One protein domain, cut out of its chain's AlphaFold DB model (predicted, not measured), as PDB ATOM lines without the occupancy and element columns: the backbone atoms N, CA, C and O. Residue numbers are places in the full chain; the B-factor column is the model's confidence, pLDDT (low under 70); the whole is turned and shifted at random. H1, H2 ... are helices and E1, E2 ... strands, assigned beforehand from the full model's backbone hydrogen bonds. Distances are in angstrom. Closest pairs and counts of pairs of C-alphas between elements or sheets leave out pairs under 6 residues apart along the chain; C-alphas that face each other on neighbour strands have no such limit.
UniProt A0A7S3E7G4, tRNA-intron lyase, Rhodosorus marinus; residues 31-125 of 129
ATOM      1  N   PRO A  31     -30.650   8.529 -43.712       93.06
ATOM      2  CA  PRO A  31     -29.832   9.312 -42.799       93.06
ATOM      3  C   PRO A  31     -28.378   9.359 -43.291       93.06
ATOM      4  O   PRO A  31     -27.724   8.335 -43.510       93.06
ATOM      5  N   ARG A  32     -27.848  10.570 -43.452       92.19
ATOM      6  CA  ARG A  32     -26.424  10.853 -43.678       92.19
ATOM      7  C   ARG A  32     -25.841  11.574 -42.472       92.19
ATOM      8  O   ARG A  32     -26.576  12.094 -41.644       92.19
ATOM      9  N   SER A  33     -24.512  11.625 -42.384       91.31
ATOM     10  CA  SER A  33     -23.836  12.355 -41.308       91.31
ATOM     11  C   SER A  33     -24.215  13.839 -41.325       91.31
ATOM     12  O   SER A  33     -24.060  14.512 -42.347       91.31
ATOM     13  N   GLY A  34     -24.680  14.343 -40.183       89.25
ATOM     14  CA  GLY A  34     -24.974  15.758 -39.961       89.25
ATOM     15  C   GLY A  34     -23.783  16.581 -39.456       89.25
ATOM     16  O   GLY A  34     -23.961  17.748 -39.110       89.25
ATOM     17  N   LEU A  35     -22.567  16.014 -39.433       89.44
ATOM     18  CA  LEU A  35     -21.390  16.611 -38.784       89.44
ATOM     19  C   LEU A  35     -21.081  18.039 -39.263       89.44
ATOM     20  O   LEU A  35     -20.721  18.891 -38.459       89.44
ATOM     21  N   LYS A  36     -21.285  18.328 -40.556       89.12
ATOM     22  CA  LYS A  36     -21.082  19.670 -41.139       89.12
ATOM     23  C   LYS A  36     -21.977  20.750 -40.521       89.12
ATOM     24  O   LYS A  36     -21.657  21.926 -40.616       89.12
ATOM     25  N   LEU A  37     -23.103  20.349 -39.939       88.44
ATOM     26  CA  LEU A  37     -24.138  21.223 -39.391       88.44
ATOM     27  C   LEU A  37     -24.251  21.094 -37.864       88.44
ATOM     28  O   LEU A  37     -25.138  21.693 -37.266       88.44
ATOM     29  N   GLY A  38     -23.371  20.318 -37.223       86.81
ATOM     30  CA  GLY A  38     -23.393  20.126 -35.771       86.81
ATOM     31  C   GLY A  38     -24.604  19.334 -35.261       86.81
ATOM     32  O   GLY A  38     -25.003  19.511 -34.113       86.81
ATOM     33  N   VAL A  39     -25.190  18.482 -36.105       90.12
ATOM     34  CA  VAL A  39     -26.310  17.584 -35.768       90.12
ATOM     35  C   VAL A  39     -25.925  16.133 -36.061       90.12
ATOM     36  O   VAL A  39     -24.969  15.880 -36.799       90.12
ATOM     37  N   GLU A  40     -26.649  15.158 -35.512       90.81
ATOM     38  CA  GLU A  40     -26.320  13.742 -35.721       90.81
ATOM     39  C   GLU A  40     -26.571  13.315 -37.167       90.81
ATOM     40  O   GLU A  40     -25.687  12.733 -37.807       90.81
ATOM     41  N   PHE A  41     -27.752  13.643 -37.700       93.75
ATOM     42  CA  PHE A  41     -28.153  13.199 -39.031       93.75
ATOM     43  C   PHE A  41     -28.716  14.325 -39.897       93.75
ATOM     44  O   PHE A  41     -29.483  15.173 -39.446       93.75
ATOM     45  N   ALA A  42     -28.368  14.285 -41.178       92.75
ATOM     46  CA  ALA A  42     -29.065  14.992 -42.243       92.75
ATOM     47  C   ALA A  42     -29.921  13.972 -43.002       92.75
ATOM     48  O   ALA A  42     -29.402  12.949 -43.458       92.75
ATOM     49  N   LEU A  43     -31.222  14.221 -43.100       92.69
ATOM     50  CA  LEU A  43     -32.188  13.273 -43.642       92.69
ATOM     51  C   LEU A  43     -32.522  13.598 -45.092       92.69
ATOM     52  O   LEU A  43     -32.807  14.747 -45.444       92.69
ATOM     53  N   TYR A  44     -32.517  12.554 -45.911       91.31
ATOM     54  CA  TYR A  44     -32.859  12.602 -47.323       91.31
ATOM     55  C   TYR A  44     -34.011  11.650 -47.590       91.31
ATOM     56  O   TYR A  44     -34.088  10.577 -46.995       91.31
ATOM     57  N   GLU A  45     -34.897  12.040 -48.488       88.06
ATOM     58  CA  GLU A  45     -35.940  11.150 -48.970       88.06
ATOM     59  C   GLU A  45     -35.353  10.240 -50.058       88.06
ATOM     60  O   GLU A  45     -34.610  10.715 -50.924       88.06
ATOM     61  N   GLU A  46     -35.664   8.943 -50.021       83.44
ATOM     62  CA  GLU A  46     -35.200   7.984 -51.039       83.44
ATOM     63  C   GLU A  46     -35.665   8.401 -52.447       83.44
ATOM     64  O   GLU A  46     -34.882   8.408 -53.401       83.44
ATOM     65  N   SER A  47     -36.916   8.863 -52.550       74.94
ATOM     66  CA  SER A  47     -37.538   9.370 -53.781       74.94
ATOM     67  C   SER A  47     -36.780  10.565 -54.375       74.94
ATOM     68  O   SER A  47     -36.568  10.638 -55.587       74.94
ATOM     69  N   SER A  48     -36.307  11.476 -53.522       72.81
ATOM     70  CA  SER A  48     -35.590  12.686 -53.930       72.81
ATOM     71  C   SER A  48     -34.234  12.360 -54.559       72.81
ATOM     72  O   SER A  48     -33.853  12.966 -55.563       72.81
ATOM     73  N   ILE A  49     -33.519  11.371 -54.018       70.69
ATOM     74  CA  ILE A  49     -32.203  10.968 -54.537       70.69
ATOM     75  C   ILE A  49     -32.336  10.310 -55.914       70.69
ATOM     76  O   ILE A  49     -31.538  10.612 -56.804       70.69
ATOM     77  N   ALA A  50     -33.362   9.480 -56.115       66.81
ATOM     78  CA  ALA A  50     -33.641   8.853 -57.409       66.81
ATOM     79  C   ALA A  50     -33.939   9.886 -58.515       66.81
ATOM     80  O   ALA A  50     -33.601   9.667 -59.675       66.81
ATOM     81  N   GLN A  51     -34.513  11.036 -58.152       66.25
ATOM     82  CA  GLN A  51     -34.835  12.138 -59.066       66.25
ATOM     83  C   GLN A  51     -33.692  13.154 -59.247       66.25
ATOM     84  O   GLN A  51     -33.869  14.175 -59.908       66.25
ATOM     85  N   GLY A  52     -32.516  12.909 -58.658       68.00
ATOM     86  CA  GLY A  52     -31.362  13.806 -58.761       68.00
ATOM     87  C   GLY A  52     -31.394  15.015 -57.819       68.00
ATOM     88  O   GLY A  52     -30.479  15.842 -57.870       68.00
ATOM     89  N   HIS A  53     -32.377  15.114 -56.917       65.88
ATOM     90  CA  HIS A  53     -32.402  16.136 -55.872       65.88
ATOM     91  C   HIS A  53     -31.403  15.781 -54.758       65.88
ATOM     92  O   HIS A  53     -31.479  14.732 -54.121       65.88
ATOM     93  N   LYS A  54     -30.436  16.677 -54.512       69.31
ATOM     94  CA  LYS A  54     -29.295  16.445 -53.597       69.31
ATOM     95  C   LYS A  54     -29.414  17.153 -52.246       69.31
ATOM     96  O   LYS A  54     -28.426  17.244 -51.515       69.31
ATOM     97  N   HIS A  55     -30.586  17.680 -51.905       81.56
ATOM     98  CA  HIS A  55     -30.771  18.446 -50.674       81.56
ATOM     99  C   HIS A  55     -31.419  17.592 -49.588       81.56
ATOM    100  O   HIS A  55     -32.388  16.883 -49.838       81.56
ATOM    101  N   ALA A  56     -30.879  17.677 -48.371       83.81
ATOM    102  CA  ALA A  56     -31.553  17.137 -47.197       83.81
ATOM    103  C   ALA A  56     -32.874  17.893 -47.000       83.81
ATOM    104  O   ALA A  56     -32.909  19.103 -47.234       83.81
ATOM    105  N   PHE A  57     -33.934  17.218 -46.558       86.88
ATOM    106  CA  PHE A  57     -35.214  17.873 -46.245       86.88
ATOM    107  C   PHE A  57     -35.289  18.304 -44.773       86.88
ATOM    108  O   PHE A  57     -35.957  19.284 -44.433       86.88
ATOM    109  N   ALA A  58     -34.580  17.592 -43.894       88.94
ATOM    110  CA  ALA A  58     -34.558  17.862 -42.464       88.94
ATOM    111  C   ALA A  58     -33.217  17.487 -41.821       88.94
ATOM    112  O   ALA A  58     -32.443  16.682 -42.344       88.94
ATOM    113  N   LEU A  59     -32.965  18.079 -40.661       91.25
ATOM    114  CA  LEU A  59     -31.858  17.770 -39.765       91.25
ATOM    115  C   LEU A  59     -32.421  17.085 -38.528       91.25
ATOM    116  O   LEU A  59     -33.400  17.575 -37.979       91.25
ATOM    117  N   ALA A  60     -31.822  15.987 -38.083       90.44
ATOM    118  CA  ALA A  60     -32.272  15.263 -36.903       90.44
ATOM    119  C   ALA A  60     -31.268  15.376 -35.757       90.44
ATOM    120  O   ALA A  60     -30.070  15.136 -35.942       90.44
ATOM    121  N   VAL A  61     -31.802  15.706 -34.582       88.69
ATOM    122  CA  VAL A  61     -31.099  15.701 -33.304       88.69
ATOM    123  C   VAL A  61     -31.576  14.517 -32.479       88.69
ATOM    124  O   VAL A  61     -32.774  14.382 -32.222       88.69
ATOM    125  N   VAL A  62     -30.639  13.659 -32.074       85.94
ATOM    126  CA  VAL A  62     -30.952  12.454 -31.291       85.94
ATOM    127  C   VAL A  62     -30.924  12.761 -29.801       85.94
ATOM    128  O   VAL A  62     -29.959  13.308 -29.270       85.94
ATOM    129  N   ILE A  63     -31.998  12.361 -29.134       81.81
ATOM    130  CA  ILE A  63     -32.259  12.545 -27.717       81.81
ATOM    131  C   ILE A  63     -32.380  11.154 -27.090       81.81
ATOM    132  O   ILE A  63     -33.412  10.495 -27.218       81.81
ATOM    133  N   GLY A  64     -31.325  10.688 -26.424       71.00
ATOM    134  CA  GLY A  64     -31.409   9.498 -25.581       71.00
ATOM    135  C   GLY A  64     -31.912   9.892 -24.198       71.00
ATOM    136  O   GLY A  64     -31.243  10.671 -23.523       71.00
ATOM    137  N   LEU A  65     -33.064   9.375 -23.759       64.88
ATOM    138  CA  LEU A  65     -33.374   9.382 -22.329       64.88
ATOM    139  C   LEU A  65     -32.813   8.090 -21.735       64.88
ATOM    140  O   LEU A  65     -33.322   7.011 -22.057       64.88
ATOM    141  N   PRO A  66     -31.781   8.148 -20.878       57.34
ATOM    142  CA  PRO A  66     -31.459   6.990 -20.068       57.34
ATOM    143  C   PRO A  66     -32.667   6.684 -19.169       57.34
ATOM    144  O   PRO A  66     -33.225   7.572 -18.527       57.34
ATOM    145  N   SER A  67     -33.079   5.415 -19.138       51.47
ATOM    146  CA  SER A  67     -34.196   4.908 -18.321       51.47
ATOM    147  C   SER A  67     -33.951   5.027 -16.808       51.47
ATOM    148  O   SER A  67     -34.847   4.790 -16.005       51.47
ATOM    149  N   GLN A  68     -32.744   5.429 -16.415       41.91
ATOM    150  CA  GLN A  68     -32.323   5.676 -15.047       41.91
ATOM    151  C   GLN A  68     -31.617   7.032 -15.031       41.91
ATOM    152  O   GLN A  68     -30.671   7.249 -15.788       41.91
ATOM    153  N   LEU A  69     -32.090   7.940 -14.179       42.62
ATOM    154  CA  LEU A  69     -31.545   9.271 -13.897       42.62
ATOM    155  C   LEU A  69     -30.103   9.193 -13.349       42.62
ATOM    156  O   LEU A  69     -29.844   9.514 -12.195       42.62
ATOM    157  N   SER A  70     -29.140   8.758 -14.158       38.72
ATOM    158  CA  SER A  70     -27.721   8.967 -13.879       38.72
ATOM    159  C   SER A  70     -27.356  10.336 -14.437       38.72
ATOM    160  O   SER A  70     -27.220  10.517 -15.645       38.72
ATOM    161  N   ALA A  71     -27.284  11.306 -13.532       41.22
ATOM    162  CA  ALA A  71     -27.133  12.748 -13.733       41.22
ATOM    163  C   ALA A  71     -25.791  13.201 -14.363       41.22
ATOM    164  O   ALA A  71     -25.241  14.220 -13.964       41.22
ATOM    165  N   GLY A  72     -25.236  12.439 -15.310       43.62
ATOM    166  CA  GLY A  72     -23.900  12.662 -15.867       43.62
ATOM    167  C   GLY A  72     -23.861  13.579 -17.085       43.62
ATOM    168  O   GLY A  72     -23.458  14.721 -16.962       43.62
ATOM    169  N   ASP A  73     -24.243  13.088 -18.271       47.72
ATOM    170  CA  ASP A  73     -23.816  13.753 -19.520       47.72
ATOM    171  C   ASP A  73     -24.841  13.767 -20.670       47.72
ATOM    172  O   ASP A  73     -24.701  14.555 -21.604       47.72
ATOM    173  N   THR A  74     -25.911  12.965 -20.626       51.91
ATOM    174  CA  THR A  74     -26.928  12.918 -21.707       51.91
ATOM    175  C   THR A  74     -28.150  13.789 -21.397       51.91
ATOM    176  O   THR A  74     -29.258  13.545 -21.873       51.91
ATOM    177  N   GLN A  75     -27.987  14.816 -20.562       55.56
ATOM    178  CA  GLN A  75     -29.059  15.766 -20.294       55.56
ATOM    179  C   GLN A  75     -29.182  16.702 -21.500       55.56
ATOM    180  O   GLN A  75     -28.212  17.347 -21.906       55.56
ATOM    181  N   LEU A  76     -30.370  16.783 -22.106       64.88
ATOM    182  CA  LEU A  76     -30.607  17.780 -23.140       64.88
ATOM    183  C   LEU A  76     -30.443  19.177 -22.565       64.88
ATOM    184  O   LEU A  76     -31.326  19.702 -21.892       64.88
ATOM    185  N   SER A  77     -29.323  19.806 -22.891       77.75
ATOM    186  CA  SER A  77     -29.178  21.232 -22.676       77.75
ATOM    187  C   SER A  77     -30.049  21.971 -23.689       77.75
ATOM    188  O   SER A  77     -29.920  21.766 -24.901       77.75
ATOM    189  N   TRP A  78     -30.891  22.884 -23.201       81.94
ATOM    190  CA  TRP A  78     -31.641  23.824 -24.038       81.94
ATOM    191  C   TRP A  78     -30.730  24.549 -25.043       81.94
ATOM    192  O   TRP A  78     -31.115  24.778 -26.188       81.94
ATOM    193  N   ASN A  79     -29.470  24.789 -24.666       87.25
ATOM    194  CA  ASN A  79     -28.456  25.397 -25.526       87.25
ATOM    195  C   ASN A  79     -28.175  24.567 -26.787       87.25
ATOM    196  O   ASN A  79     -27.972  25.137 -27.861       87.25
ATOM    197  N   ARG A  80     -28.186  23.231 -26.686       85.56
ATOM    198  CA  ARG A  80     -27.970  22.330 -27.829       85.56
ATOM    199  C   ARG A  80     -29.150  22.382 -28.792       85.56
ATOM    200  O   ARG A  80     -28.931  22.520 -29.993       85.56
ATOM    201  N   ILE A  81     -30.380  22.361 -28.270       87.19
ATOM    202  CA  ILE A  81     -31.595  22.513 -29.088       87.19
ATOM    203  C   ILE A  81     -31.582  23.871 -29.788       87.19
ATOM    204  O   ILE A  81     -31.759  23.939 -31.001       87.19
ATOM    205  N   HIS A  82     -31.322  24.947 -29.046       89.00
ATOM    206  CA  HIS A  82     -31.313  26.303 -29.586       89.00
ATOM    207  C   HIS A  82     -30.226  26.492 -30.657       89.00
ATOM    208  O   HIS A  82     -30.470  27.098 -31.702       89.00
ATOM    209  N   SER A  83     -29.035  25.925 -30.445       89.75
ATOM    210  CA  SER A  83     -27.948  25.961 -31.432       89.75
ATOM    211  C   SER A  83     -28.312  25.187 -32.700       89.75
ATOM    212  O   SER A  83     -28.148  25.712 -33.802       89.75
ATOM    213  N   ALA A  84     -28.876  23.983 -32.563       90.38
ATOM    214  CA  ALA A  84     -29.345  23.191 -33.698       90.38
ATOM    215  C   ALA A  84     -30.492  23.889 -34.448       90.38
ATOM    216  O   ALA A  84     -30.501  23.904 -35.677       90.38
ATOM    217  N   MET A  85     -31.411  24.537 -33.723       90.81
ATOM    218  CA  MET A  85     -32.486  25.346 -34.301       90.81
ATOM    219  C   MET A  85     -31.923  26.497 -35.130       90.81
ATOM    220  O   MET A  85     -32.348  26.699 -36.265       90.81
ATOM    221  N   ARG A  86     -30.931  27.225 -34.605       91.38
ATOM    222  CA  ARG A  86     -30.271  28.320 -35.327       91.38
ATOM    223  C   ARG A  86     -29.614  27.828 -36.616       91.38
ATOM    224  O   ARG A  86     -29.749  28.484 -37.648       91.38
ATOM    225  N   VAL A  87     -28.918  26.690 -36.577       91.94
ATOM    226  CA  VAL A  87     -28.285  26.120 -37.776       91.94
ATOM    227  C   VAL A  87     -29.340  25.675 -38.784       91.94
ATOM    228  O   VAL A  87     -29.264  26.079 -39.942       91.94
ATOM    229  N   ALA A  88     -30.355  24.922 -38.350       91.38
ATOM    230  CA  ALA A  88     -31.463  24.488 -39.203       91.38
ATOM    231  C   ALA A  88     -32.178  25.682 -39.853       91.38
ATOM    232  O   ALA A  88     -32.458  25.672 -41.053       91.38
ATOM    233  N   HIS A  89     -32.378  26.753 -39.083       90.19
ATOM    234  CA  HIS A  89     -32.901  28.018 -39.572       90.19
ATOM    235  C   HIS A  89     -31.989  28.622 -40.647       90.19
ATOM    236  O   HIS A  89     -32.483  28.978 -41.711       90.19
ATOM    237  N   SER A  90     -30.676  28.684 -40.417       91.25
ATOM    238  CA  SER A  90     -29.709  29.262 -41.361       91.25
ATOM    239  C   SER A  90     -29.613  28.515 -42.693       91.25
ATOM    240  O   SER A  90     -29.288  29.142 -43.696       91.25
ATOM    241  N   VAL A  91     -29.856  27.201 -42.715       90.38
ATOM    242  CA  VAL A  91     -29.814  26.387 -43.947       90.38
ATOM    243  C   VAL A  91     -31.194  26.135 -44.557       90.38
ATOM    244  O   VAL A  91     -31.316  25.357 -45.509       90.38
ATOM    245  N   GLU A  92     -32.232  26.768 -44.004       89.44
ATOM    246  CA  GLU A  92     -33.633  26.616 -44.412       89.44
ATOM    247  C   GLU A  92     -34.069  25.146 -44.444       89.44
ATOM    248  O   GLU A  92     -34.551  24.624 -45.454       89.44
ATOM    249  N   LYS A  93     -33.827  24.442 -43.335       90.75
ATOM    250  CA  LYS A  93     -34.221  23.042 -43.142       90.75
ATOM    251  C   LYS A  93     -35.061  22.892 -41.887       90.75
ATOM    252  O   LYS A  93     -34.935  23.663 -40.938       90.75
ATOM    253  N   LYS A  94     -35.926  21.880 -41.885       92.12
ATOM    254  CA  LYS A  94     -36.706  21.510 -40.700       92.12
ATOM    255  C   LYS A  94     -35.785  20.844 -39.682       92.12
ATOM    256  O   LYS A  94     -34.890  20.092 -40.073       92.12
ATOM    257  N   LEU A  95     -36.012  21.099 -38.397       92.62
ATOM    258  CA  LEU A  95     -35.328  20.394 -37.321       92.62
ATOM    259  C   LEU A  95     -36.250  19.292 -36.790       92.62
ATOM    260  O   LEU A  95     -37.422  19.531 -36.522       92.62
ATOM    261  N   LEU A  96     -35.726  18.088 -36.643       93.50
ATOM    262  CA  LEU A  96     -36.403  16.934 -36.070       93.50
ATOM    263  C   LEU A  96     -35.733  16.594 -34.746       93.50
ATOM    264  O   LEU A  96     -34.542  16.297 -34.711       93.50
ATOM    265  N   LEU A  97     -36.497  16.620 -33.663       91.25
ATOM    266  CA  LEU A  97     -36.065  16.071 -32.386       91.25
ATOM    267  C   LEU A  97     -36.525  14.622 -32.315       91.25
ATOM    268  O   LEU A  97     -37.722  14.355 -32.394       91.25
ATOM    269  N   VAL A  98     -35.579  13.696 -32.186       90.25
ATOM    270  CA  VAL A  98     -35.871  12.264 -32.119       90.25
ATOM    271  C   VAL A  98     -35.542  11.766 -30.728       90.25
ATOM    272  O   VAL A  98     -34.377  11.607 -30.372       90.25
ATOM    273  N   GLN A  99     -36.585  11.528 -29.950       87.19
ATOM    274  CA  GLN A  99     -36.508  10.971 -28.616       87.19
ATOM    275  C   GLN A  99     -36.549   9.451 -28.670       87.19
ATOM    276  O   GLN A  99     -37.447   8.858 -29.263       87.19
ATOM    277  N   VAL A 100     -35.585   8.830 -28.001       85.12
ATOM    278  CA  VAL A 100     -35.484   7.385 -27.844       85.12
ATOM    279  C   VAL A 100     -35.735   7.036 -26.383       85.12
ATOM    280  O   VAL A 100     -34.991   7.478 -25.503       85.12
ATOM    281  N   SER A 101     -36.777   6.247 -26.133       80.00
ATOM    282  CA  SER A 101     -37.118   5.720 -24.812       80.00
ATOM    283  C   SER A 101     -36.991   4.195 -24.797       80.00
ATOM    284  O   SER A 101     -37.304   3.530 -25.783       80.00
ATOM    285  N   GLY A 102     -36.544   3.641 -23.667       68.94
ATOM    286  CA  GLY A 102     -36.583   2.194 -23.429       68.94
ATOM    287  C   GLY A 102     -35.302   1.410 -23.720       68.94
ATOM    288  O   GLY A 102     -35.350   0.186 -23.709       68.94
ATOM    289  N   ILE A 103     -34.147   2.060 -23.919       64.19
ATOM    290  CA  ILE A 103     -32.871   1.327 -23.898       64.19
ATOM    291  C   ILE A 103     -32.530   0.995 -22.430       64.19
ATOM    292  O   ILE A 103     -32.107   1.841 -21.638       64.19
ATOM    293  N   GLY A 104     -32.878  -0.225 -22.020       55.00
ATOM    294  CA  GLY A 104     -32.473  -0.816 -20.746       55.00
ATOM    295  C   GLY A 104     -31.046  -1.360 -20.839       55.00
ATOM    296  O   GLY A 104     -30.581  -1.730 -21.913       55.00
ATOM    297  N   SER A 105     -30.325  -1.402 -19.719       53.34
ATOM    298  CA  SER A 105     -28.940  -1.897 -19.633       53.34
ATOM    299  C   SER A 105     -28.815  -3.429 -19.682       53.34
ATOM    300  O   SER A 105     -27.759  -3.972 -19.367       53.34
ATOM    301  N   ASN A 106     -29.892  -4.143 -20.000       47.09
ATOM    302  CA  ASN A 106     -29.958  -5.596 -20.026       47.09
ATOM    303  C   ASN A 106     -29.549  -6.125 -21.406       47.09
ATOM    304  O   ASN A 106     -30.275  -6.044 -22.391       47.09
ATOM    305  N   THR A 107     -28.332  -6.655 -21.434       51.91
ATOM    306  CA  THR A 107     -27.612  -7.226 -22.570       51.91
ATOM    307  C   THR A 107     -28.280  -8.510 -23.075       51.91
ATOM    308  O   THR A 107     -27.809  -9.610 -22.804       51.91
ATOM    309  N   SER A 108     -29.361  -8.382 -23.839       51.44
ATOM    310  CA  SER A 108     -29.976  -9.504 -24.553       51.44
ATOM    311  C   SER A 108     -30.327  -9.047 -25.964       51.44
ATOM    312  O   SER A 108     -31.343  -8.408 -26.178       51.44
ATOM    313  N   SER A 109     -29.426  -9.339 -26.901       54.97
ATOM    314  CA  SER A 109     -29.582  -9.220 -28.357       54.97
ATOM    315  C   SER A 109     -29.934  -7.827 -28.945       54.97
ATOM    316  O   SER A 109     -30.924  -7.160 -28.645       54.97
ATOM    317  N   SER A 110     -29.105  -7.369 -29.890       57.31
ATOM    318  CA  SER A 110     -29.276  -6.070 -30.560       57.31
ATOM    319  C   SER A 110     -30.552  -5.974 -31.410       57.31
ATOM    320  O   SER A 110     -30.988  -4.868 -31.705       57.31
ATOM    321  N   ALA A 111     -31.146  -7.108 -31.804       59.09
ATOM    322  CA  ALA A 111     -32.344  -7.159 -32.643       59.09
ATOM    323  C   ALA A 111     -33.642  -6.996 -31.831       59.09
ATOM    324  O   ALA A 111     -34.511  -6.215 -32.215       59.09
ATOM    325  N   GLU A 112     -33.757  -7.654 -30.674       54.12
ATOM    326  CA  GLU A 112     -34.939  -7.546 -29.800       54.12
ATOM    327  C   GLU A 112     -35.036  -6.148 -29.169       54.12
ATOM    328  O   GLU A 112     -36.129  -5.588 -29.023       54.12
ATOM    329  N   THR A 113     -33.877  -5.529 -28.908       54.97
ATOM    330  CA  THR A 113     -33.780  -4.153 -28.398       54.97
ATOM    331  C   THR A 113     -34.386  -3.141 -29.379       54.97
ATOM    332  O   THR A 113     -35.057  -2.206 -28.952       54.97
ATOM    333  N   LEU A 114     -34.209  -3.336 -30.693       60.09
ATOM    334  CA  LEU A 114     -34.796  -2.454 -31.711       60.09
ATOM    335  C   LEU A 114     -36.323  -2.568 -31.749       60.09
ATOM    336  O   LEU A 114     -37.002  -1.552 -31.872       60.09
ATOM    337  N   SER A 115     -36.862  -3.779 -31.588       59.22
ATOM    338  CA  SER A 115     -38.313  -4.007 -31.625       59.22
ATOM    339  C   SER A 115     -39.067  -3.429 -30.420       59.22
ATOM    340  O   SER A 115     -40.237  -3.076 -30.539       59.22
ATOM    341  N   THR A 116     -38.394  -3.278 -29.275       64.19
ATOM    342  CA  THR A 116     -38.998  -2.769 -28.026       64.19
ATOM    343  C   THR A 116     -38.856  -1.246 -27.880       64.19
ATOM    344  O   THR A 116     -39.369  -0.646 -26.935       64.19
ATOM    345  N   LEU A 117     -38.143  -0.589 -28.797       71.88
ATOM    346  CA  LEU A 117     -37.788   0.817 -28.659       71.88
ATOM    347  C   LEU A 117     -38.957   1.743 -29.015       71.88
ATOM    348  O   LEU A 117     -39.438   1.771 -30.149       71.88
ATOM    349  N   ALA A 118     -39.360   2.586 -28.065       77.25
ATOM    350  CA  ALA A 118     -40.312   3.656 -28.329       77.25
ATOM    351  C   ALA A 118     -39.559   4.891 -28.842       77.25
ATOM    352  O   ALA A 118     -38.871   5.580 -28.083       77.25
ATOM    353  N   ILE A 119     -39.684   5.163 -30.141       84.12
ATOM    354  CA  ILE A 119     -39.091   6.338 -30.787       84.12
ATOM    355  C   ILE A 119     -40.190   7.366 -31.048       84.12
ATOM    356  O   ILE A 119     -41.146   7.100 -31.778       84.12
ATOM    357  N   HIS A 120     -40.037   8.550 -30.461       86.12
ATOM    358  CA  HIS A 120     -40.934   9.681 -30.647       86.12
ATOM    359  C   HIS A 120     -40.212  10.795 -31.407       86.12
ATOM    360  O   HIS A 120     -39.111  11.193 -31.035       86.12
ATOM    361  N   SER A 121     -40.817  11.304 -32.479       87.50
ATOM    362  CA  SER A 121     -40.234  12.374 -33.293       87.50
ATOM    363  C   SER A 121     -41.103  13.625 -33.259       87.50
ATOM    364  O   SER A 121     -42.279  13.557 -33.613       87.50
ATOM    365  N   ILE A 122     -40.510  14.766 -32.913       88.75
ATOM    366  CA  ILE A 122     -41.160  16.080 -32.931       88.75
ATOM    367  C   ILE A 122     -40.495  16.928 -34.013       88.75
ATOM    368  O   ILE A 122     -39.273  17.089 -34.031       88.75
ATOM    369  N   VAL A 123     -41.296  17.480 -34.923       90.25
ATOM    370  CA  VAL A 123     -40.821  18.443 -35.921       90.25
ATOM    371  C   VAL A 123     -40.871  19.834 -35.312       90.25
ATOM    372  O   VAL A 123     -41.921  20.290 -34.869       90.25
ATOM    373  N   LEU A 124     -39.741  20.526 -35.351       86.19
ATOM    374  CA  LEU A 124     -39.648  21.942 -35.057       86.19
ATOM    375  C   LEU A 124     -39.467  22.696 -36.375       86.19
ATOM    376  O   LEU A 124     -38.469  22.544 -37.090       86.19
ATOM    377  N   SER A 125     -40.474  23.490 -36.714       79.94
ATOM    378  CA  SER A 125     -40.483  24.375 -37.874       79.94
ATOM    379  C   SER A 125     -40.655  25.824 -37.437       79.94
ATOM    380  O   SER A 125     -41.133  26.101 -36.338       79.94
TER     381      SER A 125
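AT A GLANCE: This is residues 31 to 125 of the 129 residues of the protein "tRNA-intron lyase" of Rhodosorus marinus (UniProt A0A7S3E7G4). A strongly twisted sheet of five strands, E1 to E5, has one long helix, H2, packed over one face of it, and no named helix covers the other face. H2 runs along E4 and is reached by a long loop from E3, while the two short helices H1 and H3 lie off the sheet, far from the centre of the domain, and residues 106 to 112 stick out. The printed part has 95 residues, with three named helices and five named strands in the order E1, E2, H1, E3, H2, E4, H3, E5. The sheet is mixed, in the order E1, E2, E3, E4, E5, with E3 and E4 parallel and the other neighbours antiparallel, and the class is mixed, helices and strands. The whole is only just loose, close to compact, with a radius of gyration of the C-alphas of 15.2 A and spans of 43 by 32 by 20 A.

HOW THE PARTS SIT: E1, residues 31 to 33, is an edge strand and forms a hairpin with E2, residues 41 to 45. They are antiparallel at 142 degrees, with N 32 and O 42 within hydrogen-bond range at 2.8 A. H1, residues 46 to 50, follows E2 by a tight link and is not on the sheet. E3, residues 58 to 64, is the antiparallel neighbour of E2 at 132 degrees; N 43 and O 58 are 2.8 A apart, as are N 60 and O 41. H2, residues 78 to 90, is on the sheet at a height over the sheet of 9.3 A. It lies over E4, residues 94 to 101, and runs along the strands, at 18 degrees to E4 on the local plane. The closest C-alphas of H2 and E4 are those of Ala 88 and Leu 95, 5.9 A apart; those of H2 and E3 are Ala 88 and Leu 59, 6.8 A apart. E3 and E4 are parallel at 23 degrees, with N 61 and O 96 at 2.8 A and N 98 and O 61 at 2.9 A. E3, H2 and E4 form a strand-helix-strand unit, two parallel neighbour strands joined through a helix, and its crossover is right-handed. With H2 on one face of the sheet, the arrangement has two layers, one of helix and one of strands. H3, residues 110 to 115, is not on the sheet and is apart from H2. E5, residues 118 to 124, is the other edge strand and is antiparallel to E4 at 158 degrees; N 97 and O 122 are 2.8 A apart. Each O i to N i+4 pair in H1 and H2 is within hydrogen-bond range, against 1 of 2 in H3.

IN THESE COORDINATES: E1 begins at C-alpha 31, at (-29.832, 9.312, -42.799). E2 measures 12.8 A from first to last C-alpha, and E3 19.1 A. H2 begins at C-alpha 78, at (-31.641, 23.824, -24.038), and measures 18.3 A. E4 is the longest strand, with 8 residues and 22.4 A. E5 measures 19.5 A and ends at C-alpha 124, at (-39.648, 21.942, -35.057). The short elements are E1, 6.9 A, H1, 6.6 A, and H3, 9.3 A.

THE WHOLE: The C-alphas of Gln 51 and Ala 71 are the two farthest apart, at 46.0 A. The printed part has no cut. The link from E3 to H2, residues 65 to 77, is long. Residues 106 to 112, of which 110 to 112 belong to H3, stand free. The mean pLDDT of the printed part is 76.6; residues 50 to 54, 65 to 76 and 102 to 116 are under 70, and H3 has a mean of 57.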